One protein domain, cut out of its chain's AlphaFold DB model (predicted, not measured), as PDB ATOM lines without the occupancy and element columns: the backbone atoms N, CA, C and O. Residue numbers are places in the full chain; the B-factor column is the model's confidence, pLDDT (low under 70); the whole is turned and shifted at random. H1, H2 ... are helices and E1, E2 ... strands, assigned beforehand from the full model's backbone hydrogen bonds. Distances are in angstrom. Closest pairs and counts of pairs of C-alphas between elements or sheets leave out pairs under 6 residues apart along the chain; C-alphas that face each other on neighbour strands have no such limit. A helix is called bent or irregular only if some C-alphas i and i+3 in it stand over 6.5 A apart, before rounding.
ATOM      1  N   GLU A 175      94.724 -78.560  -4.761       79.50
ATOM      2  CA  GLU A 175      95.547 -77.696  -5.616       79.50
ATOM      3  C   GLU A 175      94.870 -77.361  -6.951       79.50
ATOM      4  O   GLU A 175      95.160 -76.341  -7.568       79.50
ATOM      5  N   SER A 176      93.930 -78.193  -7.403       85.06
ATOM      6  CA  SER A 176      93.158 -77.938  -8.620       85.06
ATOM      7  C   SER A 176      92.044 -76.913  -8.416       85.06
ATOM      8  O   SER A 176      91.553 -76.350  -9.395       85.06
ATOM      9  N   LEU A 177      91.614 -76.664  -7.177       89.56
ATOM     10  CA  LEU A 177      90.467 -75.800  -6.866       89.56
ATOM     11  C   LEU A 177      90.879 -74.367  -6.533       89.56
ATOM     12  O   LEU A 177      90.118 -73.431  -6.790       89.56
ATOM     13  N   PHE A 178      92.080 -74.187  -5.997       88.75
ATOM     14  CA  PHE A 178      92.622 -72.887  -5.618       88.75
ATOM     15  C   PHE A 178      93.722 -72.477  -6.583       88.75
ATOM     16  O   PHE A 178      94.500 -73.303  -7.050       88.75
ATOM     17  N   LYS A 179      93.794 -71.187  -6.898       79.31
ATOM     18  CA  LYS A 179      94.869 -70.689  -7.748       79.31
ATOM     19  C   LYS A 179      96.145 -70.526  -6.921       79.31
ATOM     20  O   LYS A 179      96.140 -69.871  -5.874       79.31
ATOM     21  N   GLU A 180      97.228 -71.122  -7.411       73.81
ATOM     22  CA  GLU A 180      98.559 -71.039  -6.808       73.81
ATOM     23  C   GLU A 180      98.956 -69.574  -6.568       73.81
ATOM     24  O   GLU A 180      98.724 -68.705  -7.412       73.81
ATOM     25  N   ASN A 181      99.542 -69.299  -5.401       71.38
ATOM     26  CA  ASN A 181     100.035 -67.974  -5.004       71.38
ATOM     27  C   ASN A 181      98.979 -66.851  -4.966       71.38
ATOM     28  O   ASN A 181      99.333 -65.674  -4.961       71.38
ATOM     29  N   THR A 182      97.687 -67.186  -4.901       76.12
ATOM     30  CA  THR A 182      96.626 -66.205  -4.627       76.12
ATOM     31  C   THR A 182      95.902 -66.515  -3.330       76.12
ATOM     32  O   THR A 182      95.512 -67.652  -3.070       76.12
ATOM     33  N   GLU A 183      95.676 -65.486  -2.514       84.00
ATOM     34  CA  GLU A 183      94.828 -65.624  -1.337       84.00
ATOM     35  C   GLU A 183      93.387 -65.915  -1.765       84.00
ATOM     36  O   GLU A 183      92.713 -65.082  -2.374       84.00
ATOM     37  N   SER A 184      92.899 -67.110  -1.433       90.19
ATOM     38  CA  SER A 184      91.499 -67.456  -1.658       90.19
ATOM     39  C   SER A 184      90.613 -66.877  -0.556       90.19
ATOM     40  O   SER A 184      90.955 -66.916   0.630       90.19
ATOM     41  N   SER A 185      89.437 -66.359  -0.886       93.69
ATOM     42  CA  SER A 185      88.500 -65.803   0.101       93.69
ATOM     43  C   SER A 185      87.054 -66.015  -0.326       93.69
ATOM     44  O   SER A 185      86.785 -66.389  -1.466       93.69
ATOM     45  N   PHE A 186      86.114 -65.823   0.602       96.12
ATOM     46  CA  PHE A 186      84.694 -65.848   0.276       96.12
ATOM     47  C   PHE A 186      83.936 -64.726   0.976       96.12
ATOM     48  O   PHE A 186      84.280 -64.332   2.091       96.12
ATOM     49  N   HIS A 187      82.868 -64.261   0.334       96.56
ATOM     50  CA  HIS A 187      81.907 -63.319   0.893       96.56
ATOM     51  C   HIS A 187      80.490 -63.792   0.575       96.56
ATOM     52  O   HIS A 187      80.205 -64.171  -0.558       96.56
ATOM     53  N   LEU A 188      79.608 -63.757   1.571       96.25
ATOM     54  CA  LEU A 188      78.183 -64.020   1.402       96.25
ATOM     55  C   LEU A 188      77.426 -62.726   1.699       96.25
ATOM     56  O   LEU A 188      77.513 -62.208   2.811       96.25
ATOM     57  N   TYR A 189      76.694 -62.214   0.715       94.56
ATOM     58  CA  TYR A 189      75.817 -61.058   0.879       94.56
ATOM     59  C   TYR A 189      74.451 -61.371   0.272       94.56
ATOM     60  O   TYR A 189      74.353 -61.787  -0.883       94.56
ATOM     61  N   ASN A 190      73.392 -61.198   1.066       90.94
ATOM     62  CA  ASN A 190      72.030 -61.626   0.739       90.94
ATOM     63  C   ASN A 190      71.968 -63.115   0.346       90.94
ATOM     64  O   ASN A 190      72.139 -63.980   1.206       90.94
ATOM     65  N   ASN A 191      71.739 -63.386  -0.938       94.94
ATOM     66  CA  ASN A 191      71.619 -64.711  -1.552       94.94
ATOM     67  C   ASN A 191      72.717 -64.928  -2.611       94.94
ATOM     68  O   ASN A 191      72.540 -65.670  -3.576       94.94
ATOM     69  N   THR A 192      73.842 -64.223  -2.473       97.75
ATOM     70  CA  THR A 192      74.964 -64.284  -3.410       97.75
ATOM     71  C   THR A 192      76.252 -64.600  -2.665       97.75
ATOM     72  O   THR A 192      76.712 -63.833  -1.817       97.75
ATOM     73  N   LEU A 193      76.831 -65.748  -2.999       98.31
ATOM     74  CA  LEU A 193      78.135 -66.197  -2.542       98.31
ATOM     75  C   LEU A 193      79.178 -65.869  -3.609       98.31
ATOM     76  O   LEU A 193      79.032 -66.252  -4.764       98.31
ATOM     77  N   VAL A 194      80.248 -65.191  -3.212       98.19
ATOM     78  CA  VAL A 194      81.392 -64.882  -4.073       98.19
ATOM     79  C   VAL A 194      82.623 -65.563  -3.500       98.19
ATOM     80  O   VAL A 194      82.991 -65.289  -2.360       98.19
ATOM     81  N   LEU A 195      83.264 -66.425  -4.285       97.25
ATOM     82  CA  LEU A 195      84.550 -67.051  -3.983       97.25
ATOM     83  C   LEU A 195      85.625 -66.416  -4.869       97.25
ATOM     84  O   LEU A 195      85.440 -66.316  -6.078       97.25
ATOM     85  N   LYS A 196      86.749 -65.996  -4.288       96.00
ATOM     86  CA  LYS A 196      87.892 -65.401  -5.000       96.00
ATOM     87  C   LYS A 196      89.125 -66.287  -4.871       96.00
ATOM     88  O   LYS A 196      89.246 -67.024  -3.893       96.00
ATOM     89  N   GLY A 197      90.048 -66.180  -5.827       94.00
ATOM     90  CA  GLY A 197      91.288 -66.969  -5.837       94.00
ATOM     91  C   GLY A 197      91.031 -68.454  -6.105       94.00
ATOM     92  O   GLY A 197      91.760 -69.318  -5.620       94.00
ATOM     93  N   VAL A 198      89.956 -68.750  -6.837       94.81
ATOM     94  CA  VAL A 198      89.511 -70.108  -7.157       94.81
ATOM     95  C   VAL A 198      89.684 -70.409  -8.643       94.81
ATOM     96  O   VAL A 198      89.617 -69.513  -9.482       94.81
ATOM     97  N   SER A 199      89.886 -71.673  -8.995       95.19
ATOM     98  CA  SER A 199      89.887 -72.114 -10.391       95.19
ATOM     99  C   SER A 199      88.462 -72.278 -10.928       95.19
ATOM    100  O   SER A 199      87.493 -72.357 -10.166       95.19
ATOM    101  N   SER A 200      88.334 -72.400 -12.252       95.94
ATOM    102  CA  SER A 200      87.054 -72.695 -12.913       95.94
ATOM    103  C   SER A 200      86.444 -74.037 -12.471       95.94
ATOM    104  O   SER A 200      85.233 -74.223 -12.546       95.94
ATOM    105  N   LEU A 201      87.254 -74.954 -11.928       96.38
ATOM    106  CA  LEU A 201      86.806 -76.254 -11.423       96.38
ATOM    107  C   LEU A 201      86.057 -76.156 -10.088       96.38
ATOM    108  O   LEU A 201      85.387 -77.104  -9.687       96.38
ATOM    109  N   SER A 202      86.102 -75.000  -9.415       95.56
ATOM    110  CA  SER A 202      85.400 -74.777  -8.142       95.56
ATOM    111  C   SER A 202      83.876 -74.886  -8.235       95.56
ATOM    112  O   SER A 202      83.198 -74.945  -7.211       95.56
ATOM    113  N   ILE A 203      83.318 -75.003  -9.443       96.31
ATOM    114  CA  ILE A 203      81.925 -75.422  -9.620       96.31
ATOM    115  C   ILE A 203      81.610 -76.775  -8.964       96.31
ATOM    116  O   ILE A 203      80.468 -77.003  -8.577       96.31
ATOM    117  N   ILE A 204      82.613 -77.632  -8.740       95.00
ATOM    118  CA  ILE A 204      82.459 -78.914  -8.037       95.00
ATOM    119  C   ILE A 204      81.973 -78.765  -6.585       95.00
ATOM    120  O   ILE A 204      81.636 -79.753  -5.927       95.00
ATOM    121  N   PHE A 205      81.934 -77.549  -6.031       94.88
ATOM    122  CA  PHE A 205      81.292 -77.331  -4.739       94.88
ATOM    123  C   PHE A 205      79.769 -77.515  -4.784       94.88
ATOM    124  O   PHE A 205      79.178 -77.796  -3.742       94.88
ATOM    125  N   LEU A 206      79.151 -77.407  -5.963       95.81
ATOM    126  CA  LEU A 206      77.743 -77.731  -6.186       95.81
ATOM    127  C   LEU A 206      77.530 -79.259  -6.210       95.81
ATOM    128  O   LEU A 206      78.469 -80.006  -6.502       95.81
ATOM    129  N   PRO A 207      76.306 -79.749  -5.943       95.69
ATOM    130  CA  PRO A 207      75.962 -81.147  -6.190       95.69
ATOM    131  C   PRO A 207      76.157 -81.502  -7.668       95.69
ATOM    132  O   PRO A 207      75.722 -80.756  -8.542       95.69
ATOM    133  N   LEU A 208      76.785 -82.645  -7.954       95.56
ATOM    134  CA  LEU A 208      77.076 -83.071  -9.329       95.56
ATOM    135  C   LEU A 208      75.803 -83.307 -10.157       95.56
ATOM    136  O   LEU A 208      75.773 -82.983 -11.342       95.56
ATOM    137  N   GLU A 209      74.747 -83.786  -9.507       96.31
ATOM    138  CA  GLU A 209      73.439 -84.055 -10.116       96.31
ATOM    139  C   GLU A 209      72.570 -82.794 -10.273       96.31
ATOM    140  O   GLU A 209      71.448 -82.873 -10.763       96.31
ATOM    141  N   LEU A 210      73.054 -81.618  -9.844       96.50
ATOM    142  CA  LEU A 210      72.304 -80.372  -9.979       96.50
ATOM    143  C   LEU A 210      72.083 -80.053 -11.462       96.50
ATOM    144  O   LEU A 210      73.044 -79.905 -12.224       96.50
ATOM    145  N   GLU A 211      70.816 -79.911 -11.844       97.00
ATOM    146  CA  GLU A 211      70.421 -79.523 -13.194       97.00
ATOM    147  C   GLU A 211      70.819 -78.080 -13.510       97.00
ATOM    148  O   GLU A 211      70.806 -77.190 -12.658       97.00
ATOM    149  N   MET A 212      71.194 -77.853 -14.766       97.19
ATOM    150  CA  MET A 212      71.697 -76.568 -15.219       97.19
ATOM    151  C   MET A 212      71.534 -76.351 -16.722       97.19
ATOM    152  O   MET A 212      71.484 -77.284 -17.527       97.19
ATOM    153  N   GLN A 213      71.557 -75.081 -17.113       97.62
ATOM    154  CA  GLN A 213      71.677 -74.639 -18.494       97.62
ATOM    155  C   GLN A 213      72.959 -73.828 -18.669       97.62
ATOM    156  O   GLN A 213      73.130 -72.761 -18.079       97.62
ATOM    157  N   LEU A 214      73.870 -74.312 -19.514       98.06
ATOM    158  CA  LEU A 214      75.047 -73.539 -19.895       98.06
ATOM    159  C   LEU A 214      74.622 -72.367 -20.787       98.06
ATOM    160  O   LEU A 214      74.003 -72.574 -21.829       98.06
ATOM    161  N   ASN A 215      74.965 -71.138 -20.409       97.56
ATOM    162  CA  ASN A 215      74.619 -69.945 -21.177       97.56
ATOM    163  C   ASN A 215      75.812 -69.343 -21.932       97.56
ATOM    164  O   ASN A 215      75.672 -68.975 -23.098       97.56
ATOM    165  N   SER A 216      76.986 -69.295 -21.312       97.94
ATOM    166  CA  SER A 216      78.233 -68.910 -21.979       97.94
ATOM    167  C   SER A 216      79.393 -69.771 -21.493       97.94
ATOM    168  O   SER A 216      79.357 -70.310 -20.386       97.94
ATOM    169  N   PHE A 217      80.410 -69.917 -22.337       98.19
ATOM    170  CA  PHE A 217      81.622 -70.658 -22.018       98.19
ATOM    171  C   PHE A 217      82.783 -70.147 -22.867       98.19
ATOM    172  O   PHE A 217      82.664 -70.095 -24.090       98.19
ATOM    173  N   GLU A 218      83.897 -69.801 -22.228       97.25
ATOM    174  CA  GLU A 218      85.118 -69.362 -22.897       97.25
ATOM    175  C   GLU A 218      86.332 -70.111 -22.336       97.25
ATOM    176  O   GLU A 218      86.740 -69.930 -21.184       97.25
ATOM    177  N   SER A 219      86.947 -70.936 -23.181       95.69
ATOM    178  CA  SER A 219      88.215 -71.605 -22.897       95.69
ATOM    179  C   SER A 219      89.038 -71.708 -24.187       95.69
ATOM    180  O   SER A 219      88.485 -72.107 -25.216       95.69
ATOM    181  N   PRO A 220      90.340 -71.367 -24.160       92.75
ATOM    182  CA  PRO A 220      91.184 -71.303 -25.355       92.75
ATOM    183  C   PRO A 220      91.367 -72.658 -26.052       92.75
ATOM    184  O   PRO A 220      91.632 -72.695 -27.249       92.75
ATOM    185  N   TYR A 221      91.202 -73.766 -25.327       91.44
ATOM    186  CA  TYR A 221      91.384 -75.118 -25.861       91.44
ATOM    187  C   TYR A 221      90.062 -75.851 -26.116       91.44
ATOM    188  O   TYR A 221      90.061 -77.031 -26.476       91.44
ATOM    189  N   CYS A 222      88.920 -75.178 -25.949       93.06
ATOM    190  CA  CYS A 222      87.633 -75.783 -26.245       93.06
ATOM    191  C   CYS A 222      87.403 -75.850 -27.758       93.06
ATOM    192  O   CYS A 222      87.325 -74.829 -28.434       93.06
ATOM    193  N   ARG A 223      87.252 -77.069 -28.284       91.94
ATOM    194  CA  ARG A 223      86.945 -77.318 -29.703       91.94
ATOM    195  C   ARG A 223      85.448 -77.476 -29.984       91.94
ATOM    196  O   ARG A 223      85.062 -77.682 -31.129       91.94
ATOM    197  N   PHE A 224      84.611 -77.442 -28.950       94.06
ATOM    198  CA  PHE A 224      83.172 -77.614 -29.093       94.06
ATOM    199  C   PHE A 224      82.491 -76.270 -29.317       94.06
ATOM    200  O   PHE A 224      82.738 -75.306 -28.596       94.06
ATOM    201  N   GLU A 225      81.555 -76.229 -30.260       96.00
ATOM    202  CA  GLU A 225      80.675 -75.078 -30.408       96.00
ATOM    203  C   GLU A 225      79.781 -74.912 -29.172       96.00
ATOM    204  O   GLU A 225      79.222 -75.883 -28.650       96.00
ATOM    205  N   LEU A 226      79.560 -73.668 -28.741       96.38
ATOM    206  CA  LEU A 226      78.739 -73.373 -27.566       96.38
ATOM    207  C   LEU A 226      77.336 -73.991 -27.675       96.38
ATOM    208  O   LEU A 226      76.873 -74.629 -26.734       96.38
ATOM    209  N   ASN A 227      76.676 -73.884 -28.832       97.38
ATOM    210  CA  ASN A 227      75.341 -74.458 -29.051       97.38
ATOM    211  C   ASN A 227      75.319 -75.989 -28.923       97.38
ATOM    212  O   ASN A 227      74.319 -76.571 -28.497       97.38
ATOM    213  N   TYR A 228      76.414 -76.667 -29.273       96.44
ATOM    214  CA  TYR A 228      76.556 -78.096 -29.013       96.44
ATOM    215  C   TYR A 228      76.631 -78.368 -27.504       96.44
ATOM    216  O   TYR A 228      75.859 -79.187 -27.000       96.44
ATOM    217  N   LEU A 229      77.464 -77.619 -26.774       97.44
ATOM    218  CA  LEU A 229      77.597 -77.747 -25.319       97.44
ATOM    219  C   LEU A 229      76.275 -77.479 -24.585       97.44
ATOM    220  O   LEU A 229      75.872 -78.300 -23.766       97.44
ATOM    221  N   LYS A 230      75.542 -76.408 -24.933       97.25
ATOM    222  CA  LYS A 230      74.226 -76.080 -24.338       97.25
ATOM    223  C   LYS A 230      73.207 -77.214 -24.473       97.25
ATOM    224  O   LYS A 230      72.365 -77.430 -23.597       97.25
ATOM    225  N   ARG A 231      73.243 -77.931 -25.599       96.75
ATOM    226  CA  ARG A 231      72.336 -79.059 -25.861       96.75
ATOM    227  C   ARG A 231      72.723 -80.306 -25.080       96.75
ATOM    228  O   ARG A 231      71.826 -81.046 -24.696       96.75
ATOM    229  N   LYS A 232      74.018 -80.551 -24.874       97.19
ATOM    230  CA  LYS A 232      74.520 -81.789 -24.263       97.19
ATOM    231  C   LYS A 232      74.654 -81.715 -22.746       97.19
ATOM    232  O   LYS A 232      74.259 -82.658 -22.073       97.19
ATOM    233  N   ILE A 233      75.166 -80.608 -22.222       97.81
ATOM    234  CA  ILE A 233      75.429 -80.449 -20.793       97.81
ATOM    235  C   ILE A 233      74.157 -79.973 -20.103       97.81
ATOM    236  O   ILE A 233      73.693 -78.859 -20.352       97.81
ATOM    237  N   LYS A 234      73.608 -80.830 -19.240       97.50
ATOM    238  CA  LYS A 234      72.377 -80.573 -18.475       97.50
ATOM    239  C   LYS A 234      72.568 -80.592 -16.965       97.50
ATOM    240  O   LYS A 234      71.647 -80.237 -16.244       97.50
ATOM    241  N   GLN A 235      73.743 -80.998 -16.495       97.62
ATOM    242  CA  GLN A 235      74.048 -81.161 -15.078       97.62
ATOM    243  C   GLN A 235      75.487 -80.736 -14.788       97.62
ATOM    244  O   GLN A 235      76.345 -80.772 -15.682       97.62
ATOM    245  N   VAL A 236      75.758 -80.385 -13.529       97.69
ATOM    246  CA  VAL A 236      77.092 -79.975 -13.061       97.69
ATOM    247  C   VAL A 236      78.142 -81.040 -13.373       97.69
ATOM    248  O   VAL A 236      79.230 -80.697 -13.827       97.69
ATOM    249  N   LYS A 237      77.817 -82.326 -13.222       97.38
ATOM    250  CA  LYS A 237      78.721 -83.447 -13.516       97.38
ATOM    251  C   LYS A 237      79.302 -83.400 -14.929       97.38
ATOM    252  O   LYS A 237      80.520 -83.438 -15.102       97.38
ATOM    253  N   GLY A 238      78.441 -83.246 -15.937       97.25
ATOM    254  CA  GLY A 238      78.872 -83.146 -17.332       97.25
ATOM    255  C   GLY A 238      79.687 -81.882 -17.616       97.25
ATOM    256  O   GLY A 238      80.581 -81.884 -18.463       97.25
ATOM    257  N   PHE A 239      79.432 -80.806 -16.867       98.00
ATOM    258  CA  PHE A 239      80.222 -79.583 -16.964       98.00
ATOM    259  C   PHE A 239      81.607 -79.717 -16.314       98.00
ATOM    260  O   PHE A 239      82.596 -79.269 -16.891       98.00
ATOM    261  N   VAL A 240      81.709 -80.384 -15.162       97.00
ATOM    262  CA  VAL A 240      82.997 -80.713 -14.530       97.00
ATOM    263  C   VAL A 240      83.844 -81.571 -15.474       97.00
ATOM    264  O   VAL A 240      85.016 -81.259 -15.685       97.00
ATOM    265  N   TYR A 241      83.242 -82.576 -16.120       95.81
ATOM    266  CA  TYR A 241      83.914 -83.372 -17.151       95.81
ATOM    267  C   TYR A 241      84.464 -82.498 -18.292       95.81
ATOM    268  O   TYR A 241      85.628 -82.640 -18.675       95.81
ATOM    269  N   LEU A 242      83.659 -81.560 -18.817       96.12
ATOM    270  CA  LEU A 242      84.115 -80.618 -19.847       96.12
ATOM    271  C   LEU A 242      85.345 -79.838 -19.367       96.12
ATOM    272  O   LEU A 242      86.337 -79.775 -20.091       96.12
ATOM    273  N   LEU A 243      85.287 -79.258 -18.164       96.00
ATOM    274  CA  LEU A 243      86.373 -78.459 -17.591       96.00
ATOM    275  C   LEU A 243      87.670 -79.262 -17.434       96.00
ATOM    276  O   LEU A 243      88.746 -78.741 -17.724       96.00
ATOM    277  N   GLN A 244      87.580 -80.524 -17.015       93.06
ATOM    278  CA  GLN A 244      88.735 -81.421 -16.941       93.06
ATOM    279  C   GLN A 244      89.316 -81.704 -18.335       93.06
ATOM    280  O   GLN A 244      90.533 -81.673 -18.503       93.06
ATOM    281  N   CYS A 245      88.470 -81.884 -19.352       90.69
ATOM    282  CA  CYS A 245      88.916 -82.177 -20.717       90.69
ATOM    283  C   CYS A 245      89.555 -80.979 -21.435       90.69
ATOM    284  O   CYS A 245      90.511 -81.161 -22.182       90.69
ATOM    285  N   VAL A 246      89.030 -79.763 -21.249       92.44
ATOM    286  CA  VAL A 246      89.538 -78.561 -21.948       92.44
ATOM    287  C   VAL A 246      90.588 -77.788 -21.148       92.44
ATOM    288  O   VAL A 246      91.108 -76.786 -21.631       92.44
ATOM    289  N   GLY A 247      90.897 -78.231 -19.928       91.56
ATOM    290  CA  GLY A 247      91.892 -77.610 -19.057       91.56
ATOM    291  C   GLY A 247      91.329 -76.463 -18.218       91.56
ATOM    292  O   GLY A 247      91.467 -75.286 -18.557       91.56
ATOM    293  N   PHE A 248      90.779 -76.799 -17.050       92.44
ATOM    294  CA  PHE A 248      90.159 -75.865 -16.101       92.44
ATOM    295  C   PHE A 248      91.068 -74.711 -15.635       92.44
ATOM    296  O   PHE A 248      90.567 -73.646 -15.273       92.44
ATOM    297  N   ARG A 249      92.399 -74.874 -15.660       89.88
ATOM    298  CA  ARG A 249      93.355 -73.796 -15.328       89.88
ATOM    299  C   ARG A 249      93.367 -72.664 -16.366       89.88
ATOM    300  O   ARG A 249      93.843 -71.575 -16.073       89.88
ATOM    301  N   THR A 250      92.872 -72.932 -17.571       90.62
ATOM    302  CA  THR A 250      92.936 -72.016 -18.723       90.62
ATOM    303  C   THR A 250      91.565 -71.488 -19.142       90.62
ATOM    304  O   THR A 250      91.482 -70.550 -19.933       90.62
ATOM    305  N   THR A 251      90.487 -72.062 -18.602       95.31
ATOM    306  CA  THR A 251      89.122 -71.557 -18.773       95.31
ATOM    307  C   THR A 251      89.030 -70.135 -18.230       95.31
ATOM    308  O   THR A 251      89.339 -69.895 -17.064       95.31
ATOM    309  N   LYS A 252      88.582 -69.201 -19.069       95.94
ATOM    310  CA  LYS A 252      88.506 -67.778 -18.727       95.94
ATOM    311  C   LYS A 252      87.194 -67.428 -18.047       95.94
ATOM    312  O   LYS A 252      87.188 -66.747 -17.023       95.94
ATOM    313  N   SER A 253      86.080 -67.886 -18.619       97.88
ATOM    314  CA  SER A 253      84.754 -67.546 -18.116       97.88
ATOM    315  C   SER A 253      83.689 -68.585 -18.458       97.88
ATOM    316  O   SER A 253      83.813 -69.344 -19.422       97.88
ATOM    317  N   TYR A 254      82.629 -68.623 -17.653       98.56
ATOM    318  CA  TYR A 254      81.383 -69.310 -17.986       98.56
ATOM    319  C   TYR A 254      80.208 -68.746 -17.192       98.56
ATOM    320  O   TYR A 254      80.372 -68.282 -16.065       98.56
ATOM    321  N   LEU A 255      79.011 -68.868 -17.760       98.44
ATOM    322  CA  LEU A 255      77.752 -68.552 -17.096       98.44
ATOM    323  C   LEU A 255      76.805 -69.736 -17.209       98.44
ATOM    324  O   LEU A 255      76.535 -70.231 -18.304       98.44
ATOM    325  N   ILE A 256      76.271 -70.150 -16.070       98.25
ATOM    326  CA  ILE A 256      75.343 -71.259 -15.925       98.25
ATOM    327  C   ILE A 256      74.086 -70.750 -15.237       98.25
ATOM    328  O   ILE A 256      74.166 -70.094 -14.203       98.25
ATOM    329  N   ILE A 257      72.930 -71.082 -15.796       98.06
ATOM    330  CA  ILE A 257      71.624 -70.788 -15.216       98.06
ATOM    331  C   ILE A 257      71.108 -72.055 -14.541       98.06
ATOM    332  O   ILE A 257      71.030 -73.102 -15.182       98.06
ATOM    333  N   ILE A 258      70.781 -71.962 -13.253       95.81
ATOM    334  CA  ILE A 258      70.166 -73.059 -12.491       95.81
ATOM    335  C   ILE A 258      68.642 -72.946 -12.584       95.81
ATOM    336  O   ILE A 258      67.960 -73.925 -12.870       95.81
ATOM    337  N   SER A 259      68.102 -71.736 -12.410       92.19
ATOM    338  CA  SER A 259      66.671 -71.465 -12.554       92.19
ATOM    339  C   SER A 259      66.454 -70.065 -13.118       92.19
ATOM    340  O   SER A 259      66.879 -69.075 -12.522       92.19
ATOM    341  N   THR A 260      65.778 -69.980 -14.267       78.00
ATOM    342  CA  THR A 260      65.409 -68.705 -14.902       78.00
ATOM    343  C   THR A 260      64.398 -67.934 -14.066       78.00
ATOM    344  O   THR A 260      64.550 -66.735 -13.868       78.00
ATOM    345  N   ASP A 261      63.403 -68.632 -13.523       84.06
ATOM    346  CA  ASP A 261      62.270 -68.013 -12.826       84.06
ATOM    347  C   ASP A 261      62.687 -67.397 -11.488       84.06
ATOM    348  O   ASP A 261      62.077 -66.450 -10.998       84.06
ATOM    349  N   LYS A 262      63.749 -67.946 -10.896       84.00
ATOM    350  CA  LYS A 262      64.279 -67.550  -9.592       84.00
ATOM    351  C   LYS A 262      65.533 -66.680  -9.678       84.00
ATOM    352  O   LYS A 262      66.069 -66.309  -8.632       84.00
ATOM    353  N   ASP A 263      65.985 -66.369 -10.896       92.06
ATOM    354  CA  ASP A 263      67.235 -65.652 -11.168       92.06
ATOM    355  C   ASP A 263      68.439 -66.283 -10.434       92.06
ATOM    356  O   ASP A 263      69.218 -65.616  -9.743       92.06
ATOM    357  N   GLU A 264      68.548 -67.612 -10.533       96.94
ATOM    358  CA  GLU A 264      69.589 -68.419  -9.890       96.94
ATOM    359  C   GLU A 264      70.643 -68.829 -10.914       96.94
ATOM    360  O   GLU A 264      70.339 -69.452 -11.939       96.94
ATOM    361  N   TYR A 265      71.902 -68.497 -10.634       97.94
ATOM    362  CA  TYR A 265      72.993 -68.685 -11.580       97.94
ATOM    363  C   TYR A 265      74.337 -68.928 -10.896       97.94
ATOM    364  O   TYR A 265      74.556 -68.613  -9.723       97.94
ATOM    365  N   VAL A 266      75.267 -69.444 -11.691       98.38
ATOM    366  CA  VAL A 266      76.678 -69.599 -11.360       98.38
ATOM    367  C   VAL A 266      77.486 -68.938 -12.462       98.38
ATOM    368  O   VAL A 266      77.373 -69.302 -13.630       98.38
ATOM    369  N   ASN A 267      78.306 -67.963 -12.097       98.56
ATOM    370  CA  ASN A 267      79.176 -67.248 -13.014       98.56
ATOM    371  C   ASN A 267      80.623 -67.398 -12.565       98.56
ATOM    372  O   ASN A 267      80.933 -67.166 -11.398       98.56
ATOM    373  N   TYR A 268      81.507 -67.736 -13.490       98.50
ATOM    374  CA  TYR A 268      82.944 -67.711 -13.270       98.50
ATOM    375  C   TYR A 268      83.599 -66.747 -14.243       98.50
ATOM    376  O   TYR A 268      83.323 -66.793 -15.441       98.50
ATOM    377  N   CYS A 269      84.483 -65.896 -13.734       97.50
ATOM    378  CA  CYS A 269      85.325 -65.021 -14.537       97.50
ATOM    379  C   CYS A 269      86.568 -64.645 -13.726       97.50
ATOM    380  O   CYS A 269      86.456 -64.324 -12.543       97.50
ATOM    381  N   ASP A 270      87.750 -64.728 -14.337       91.38
ATOM    382  CA  ASP A 270      89.015 -64.252 -13.764       91.38
ATOM    383  C   ASP A 270      89.298 -64.729 -12.327       91.38
ATOM    384  O   ASP A 270      89.804 -63.993 -11.479       91.38
ATOM    385  N   ASN A 271      89.062 -66.017 -12.059       94.44
ATOM    386  CA  ASN A 271      89.288 -66.656 -10.751       94.44
ATOM    387  C   ASN A 271      88.308 -66.234  -9.648       94.44
ATOM    388  O   ASN A 271      88.591 -66.388  -8.453       94.44
ATOM    389  N   ILE A 272      87.154 -65.709 -10.054       96.62
ATOM    390  CA  ILE A 272      86.040 -65.375  -9.181       96.62
ATOM    391  C   ILE A 272      84.855 -66.253  -9.570       96.62
ATOM    392  O   ILE A 272      84.405 -66.211 -10.713       96.62
ATOM    393  N   LEU A 273      84.348 -67.033  -8.616       98.19
ATOM    394  CA  LEU A 273      83.113 -67.801  -8.752       98.19
ATOM    395  C   LEU A 273      82.001 -67.104  -7.967       98.19
ATOM    396  O   LEU A 273      82.061 -67.012  -6.743       98.19
ATOM    397  N   THR A 274      80.974 -66.650  -8.669       98.50
ATOM    398  CA  THR A 274      79.773 -66.042  -8.098       98.50
ATOM    399  C   THR A 274      78.612 -67.015  -8.222       98.50
ATOM    400  O   THR A 274      78.303 -67.478  -9.315       98.50
ATOM    401  N   ILE A 275      77.951 -67.307  -7.106       98.38
ATOM    402  CA  ILE A 275      76.799 -68.202  -7.020       98.38
ATOM    403  C   ILE A 275      75.645 -67.403  -6.430       98.38
ATOM    404  O   ILE A 275      75.710 -66.979  -5.275       98.38
ATOM    405  N   LYS A 276      74.583 -67.201  -7.209       97.88
ATOM    406  CA  LYS A 276      73.325 -66.633  -6.730       97.88
ATOM    407  C   LYS A 276      72.299 -67.751  -6.610       97.88
ATOM    408  O   LYS A 276      71.974 -68.396  -7.603       97.88
ATOM    409  N   TYR A 277      71.821 -67.984  -5.393       96.19
ATOM    410  CA  TYR A 277      70.873 -69.054  -5.097       96.19
ATOM    411  C   TYR A 277      69.986 -68.663  -3.917       96.19
ATOM    412  O   TYR A 277      70.495 -68.152  -2.919       96.19
ATOM    413  N   ASN A 278      68.671 -68.873  -4.008       94.00
ATOM    414  CA  ASN A 278      67.761 -68.339  -2.992       94.00
ATOM    415  C   ASN A 278      67.776 -69.122  -1.676       94.00
ATOM    416  O   ASN A 278      67.471 -68.556  -0.624       94.00
ATOM    417  N   ASP A 279      68.160 -70.397  -1.711       93.88
ATOM    418  CA  ASP A 279      68.319 -71.196  -0.500       93.88
ATOM    419  C   ASP A 279      69.652 -70.886   0.203       93.88
ATOM    420  O   ASP A 279      70.739 -71.281  -0.230       93.88
ATOM    421  N   LYS A 280      69.568 -70.205   1.349       93.31
ATOM    422  CA  LYS A 280      70.733 -69.913   2.196       93.31
ATOM    423  C   LYS A 280      71.366 -71.167   2.800       93.31
ATOM    424  O   LYS A 280      72.575 -71.169   3.030       93.31
ATOM    425  N   SER A 281      70.586 -72.216   3.071       94.62
ATOM    426  CA  SER A 281      71.111 -73.488   3.583       94.62
ATOM    427  C   SER A 281      72.061 -74.111   2.565       94.62
ATOM    428  O   SER A 281      73.195 -74.455   2.899       94.62
ATOM    429  N   PHE A 282      71.645 -74.133   1.298       95.00
ATOM    430  CA  PHE A 282      72.467 -74.581   0.178       95.00
ATOM    431  C   PHE A 282      73.790 -73.805   0.071       95.00
ATOM    432  O   PHE A 282      74.867 -74.402   0.033       95.00
ATOM    433  N   LEU A 283      73.746 -72.468   0.124       96.81
ATOM    434  CA  LEU A 283      74.964 -71.644   0.094       96.81
ATOM    435  C   LEU A 283      75.894 -71.922   1.291       96.81
ATOM    436  O   LEU A 283      77.116 -71.965   1.138       96.81
ATOM    437  N   ASN A 284      75.340 -72.165   2.481       95.50
ATOM    438  CA  ASN A 284      76.125 -72.515   3.669       95.50
ATOM    439  C   ASN A 284      76.800 -73.892   3.560       95.50
ATOM    440  O   ASN A 284      77.913 -74.070   4.068       95.50
ATOM    441  N   GLN A 285      76.181 -74.857   2.874       96.31
ATOM    442  CA  GLN A 285      76.811 -76.149   2.578       96.31
ATOM    443  C   GLN A 285      78.027 -75.972   1.659       96.31
ATOM    444  O   GLN A 285      79.100 -76.507   1.951       96.31
ATOM    445  N   ILE A 286      77.907 -75.139   0.619       96.31
ATOM    446  CA  ILE A 286      79.018 -74.794  -0.283       96.31
ATOM    447  C   ILE A 286      80.174 -74.157   0.496       96.31
ATOM    448  O   ILE A 286      81.323 -74.580   0.361       96.31
ATOM    449  N   ILE A 287      79.882 -73.182   1.364       96.19
ATOM    450  CA  ILE A 287      80.891 -72.537   2.222       96.19
ATOM    451  C   ILE A 287      81.585 -73.566   3.123       96.19
ATOM    452  O   ILE A 287      82.799 -73.495   3.326       96.19
ATOM    453  N   SER A 288      80.835 -74.521   3.672       95.00
ATOM    454  CA  SER A 288      81.389 -75.566   4.540       95.00
ATOM    455  C   SER A 288      82.348 -76.479   3.772       95.00
ATOM    456  O   SER A 288      83.460 -76.728   4.246       95.00
ATOM    457  N   LYS A 289      81.977 -76.889   2.549       93.25
ATOM    458  CA  LYS A 289      82.839 -77.670   1.646       93.25
ATOM    459  C   LYS A 289      84.108 -76.897   1.271       93.25
ATOM    460  O   LYS A 289      85.208 -77.423   1.426       93.25
ATOM    461  N   TYR A 290      83.969 -75.625   0.892       93.56
ATOM    462  CA  TYR A 290      85.092 -74.723   0.612       93.56
ATOM    463  C   TYR A 290      86.062 -74.619   1.801       93.56
ATOM    464  O   TYR A 290      87.271 -74.778   1.639       93.56
ATOM    465  N   LYS A 291      85.548 -74.382   3.018       92.12
ATOM    466  CA  LYS A 291      86.373 -74.264   4.233       92.12
ATOM    467  C   LYS A 291      87.119 -75.559   4.551       92.12
ATOM    468  O   LYS A 291      88.268 -75.482   4.976       92.12
ATOM    469  N   SER A 292      86.472 -76.711   4.373       90.81
ATOM    470  CA  SER A 292      87.085 -78.022   4.603       90.81
ATOM    471  C   SER A 292      88.295 -78.235   3.689       90.81
ATOM    472  O   SER A 292      89.398 -78.483   4.168       90.81
ATOM    473  N   LEU A 293      88.113 -78.012   2.385       87.06
ATOM    474  CA  LEU A 293      89.154 -78.221   1.372       87.06
ATOM    475  C   LEU A 293      90.274 -77.176   1.452       87.06
ATOM    476  O   LEU A 293      91.439 -77.481   1.228       87.06
ATOM    477  N   LYS A 294      89.952 -75.937   1.843       83.88
ATOM    478  CA  LYS A 294      90.972 -74.903   2.059       83.88
ATOM    479  C   LYS A 294      91.884 -75.221   3.250       83.88
ATOM    480  O   LYS A 294      93.061 -74.877   3.216       83.88
ATOM    481  N   LYS A 295      91.358 -75.830   4.320       79.62
ATOM    482  CA  LYS A 295      92.168 -76.197   5.496       79.62
ATOM    483  C   LYS A 295      93.210 -77.261   5.169       79.62
ATOM    484  O   LYS A 295      94.292 -77.193   5.724       79.62
ATOM    485  N   SER A 296      92.892 -78.194   4.278       70.12
ATOM    486  CA  SER A 296      93.810 -79.243   3.828       70.12
ATOM    487  C   SER A 296      94.755 -78.805   2.700       70.12
ATOM    488  O   SER A 296      95.508 -79.626   2.193       70.12
ATOM    489  N   PHE A 297      94.704 -77.536   2.279       64.06
ATOM    490  CA  PHE A 297      95.628 -76.940   1.304       64.06
ATOM    491  C   PHE A 297      96.746 -76.106   1.958       64.06
ATOM    492  O   PHE A 297      97.713 -75.759   1.291       64.06
TER     493      PHE A 297
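This is residues 175 to 297 of the 298 residues of an uncharacterized protein of Bacteroidetes bacterium GWA2_32_17 (UniProt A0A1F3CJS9). One antiparallel sheet of six strands makes a wall, with helices over one face and the other face bare. The long helix H4 covers the edge with E1 and E2, the short H1 sits over the middle strands E6 and E5, H2 is over the far edge strand E3, and H3 packs on H1 and only grazes the sheet. The printed part has 123 residues with four named helices and six named strands, in the order E1 E2 H1 E3 H2 H3 E4 E5 E6 H4, and the sheet's order is E1 E2 E6 E5 E4 E3. The class is mixed, helices and strands. The whole is compact, with a radius of gyration of the C-alphas of 13.7 A and spans of 36 by 36 by 21 A.

E1, residues 185 to 189, is an edge strand and forms a hairpin with E2, residues 192 to 196; N 187 and O 194 are 2.9 A apart, within hydrogen-bond range. E2 is antiparallel to E6, residues 272 to 276, at 169 degrees, with N 195 and O 273 at 2.8 A. E4, residues 253 to 259, E5, residues 264 to 269, and E6 form a meander, each strand the antiparallel neighbour of the one before. E5 and E6 are a hairpin with N 267 and O 274 at 2.8 A, and E4 and E5 are another with N 256 and O 266 at 2.8 A. E3, residues 213 to 218, is the other edge strand, antiparallel to E4 at 174 degrees, with N 215 and O 255 at 2.8 A. H1, residues 200 to 205, is on the sheet at a height over the sheet of 9.0 A, and is irregular, but only just: C-alphas 200 and 203 are 6.7 A apart. H4, residues 280 to 295, lies over E1 and E2 at a height over the sheet of 10.1 A and runs along the strands, at 8 degrees to E2 on the local plane. H1 and H4 make two layers with the sheet, helices on one face of it. H1 and H4 only just touch, with 3 pairs of C-alphas within 8 A, and H4 does so with residues 286 to 290 alone; the closest C-alphas are those of Phe 205 and Ile 286, at 5.6 A. H3, residues 236 to 246, only grazes the sheet with its residues 236 to 239. It touches H1 at a shallow tilt of 27 degrees, opposite ways, with the C-alphas of Leu 201 and Leu 243 closest at 6.6 A. H2, residues 226 to 232, is on the same face as H1 and lies over E3 at a height over the sheet of 7.7 A; their closest C-alphas, those of Leu 214 and Lys 230, are 5.2 A apart. H2 and H3 are near each other, with 5 pairs of C-alphas within 10 A. Every O i to N i+4 pair is within hydrogen-bond range in H2, H3 and H4, while H1 has 0 of 2 such pairs and 2 of 3 O i to N i+3 pairs.

E1 begins at C-alpha 185, (88.500, -65.803, 0.101). E4, the longest strand by residues, spans 19.3 A, and E5 spans 16.8 A. H3 is 15.4 A from first to last C-alpha, and H4 is 22.6 A, ending at C-alpha 295, (92.168, -76.197, 5.496).

The two C-alphas farthest apart, those of Asn 181 and Asp 261, are 38.6 A from each other, while the first and last printed C-alphas are 7.0 A apart. The printed part has no cut, and no link between named elements is long. The mean pLDDT of the printed part is 93.5, and residue 297 is under 70.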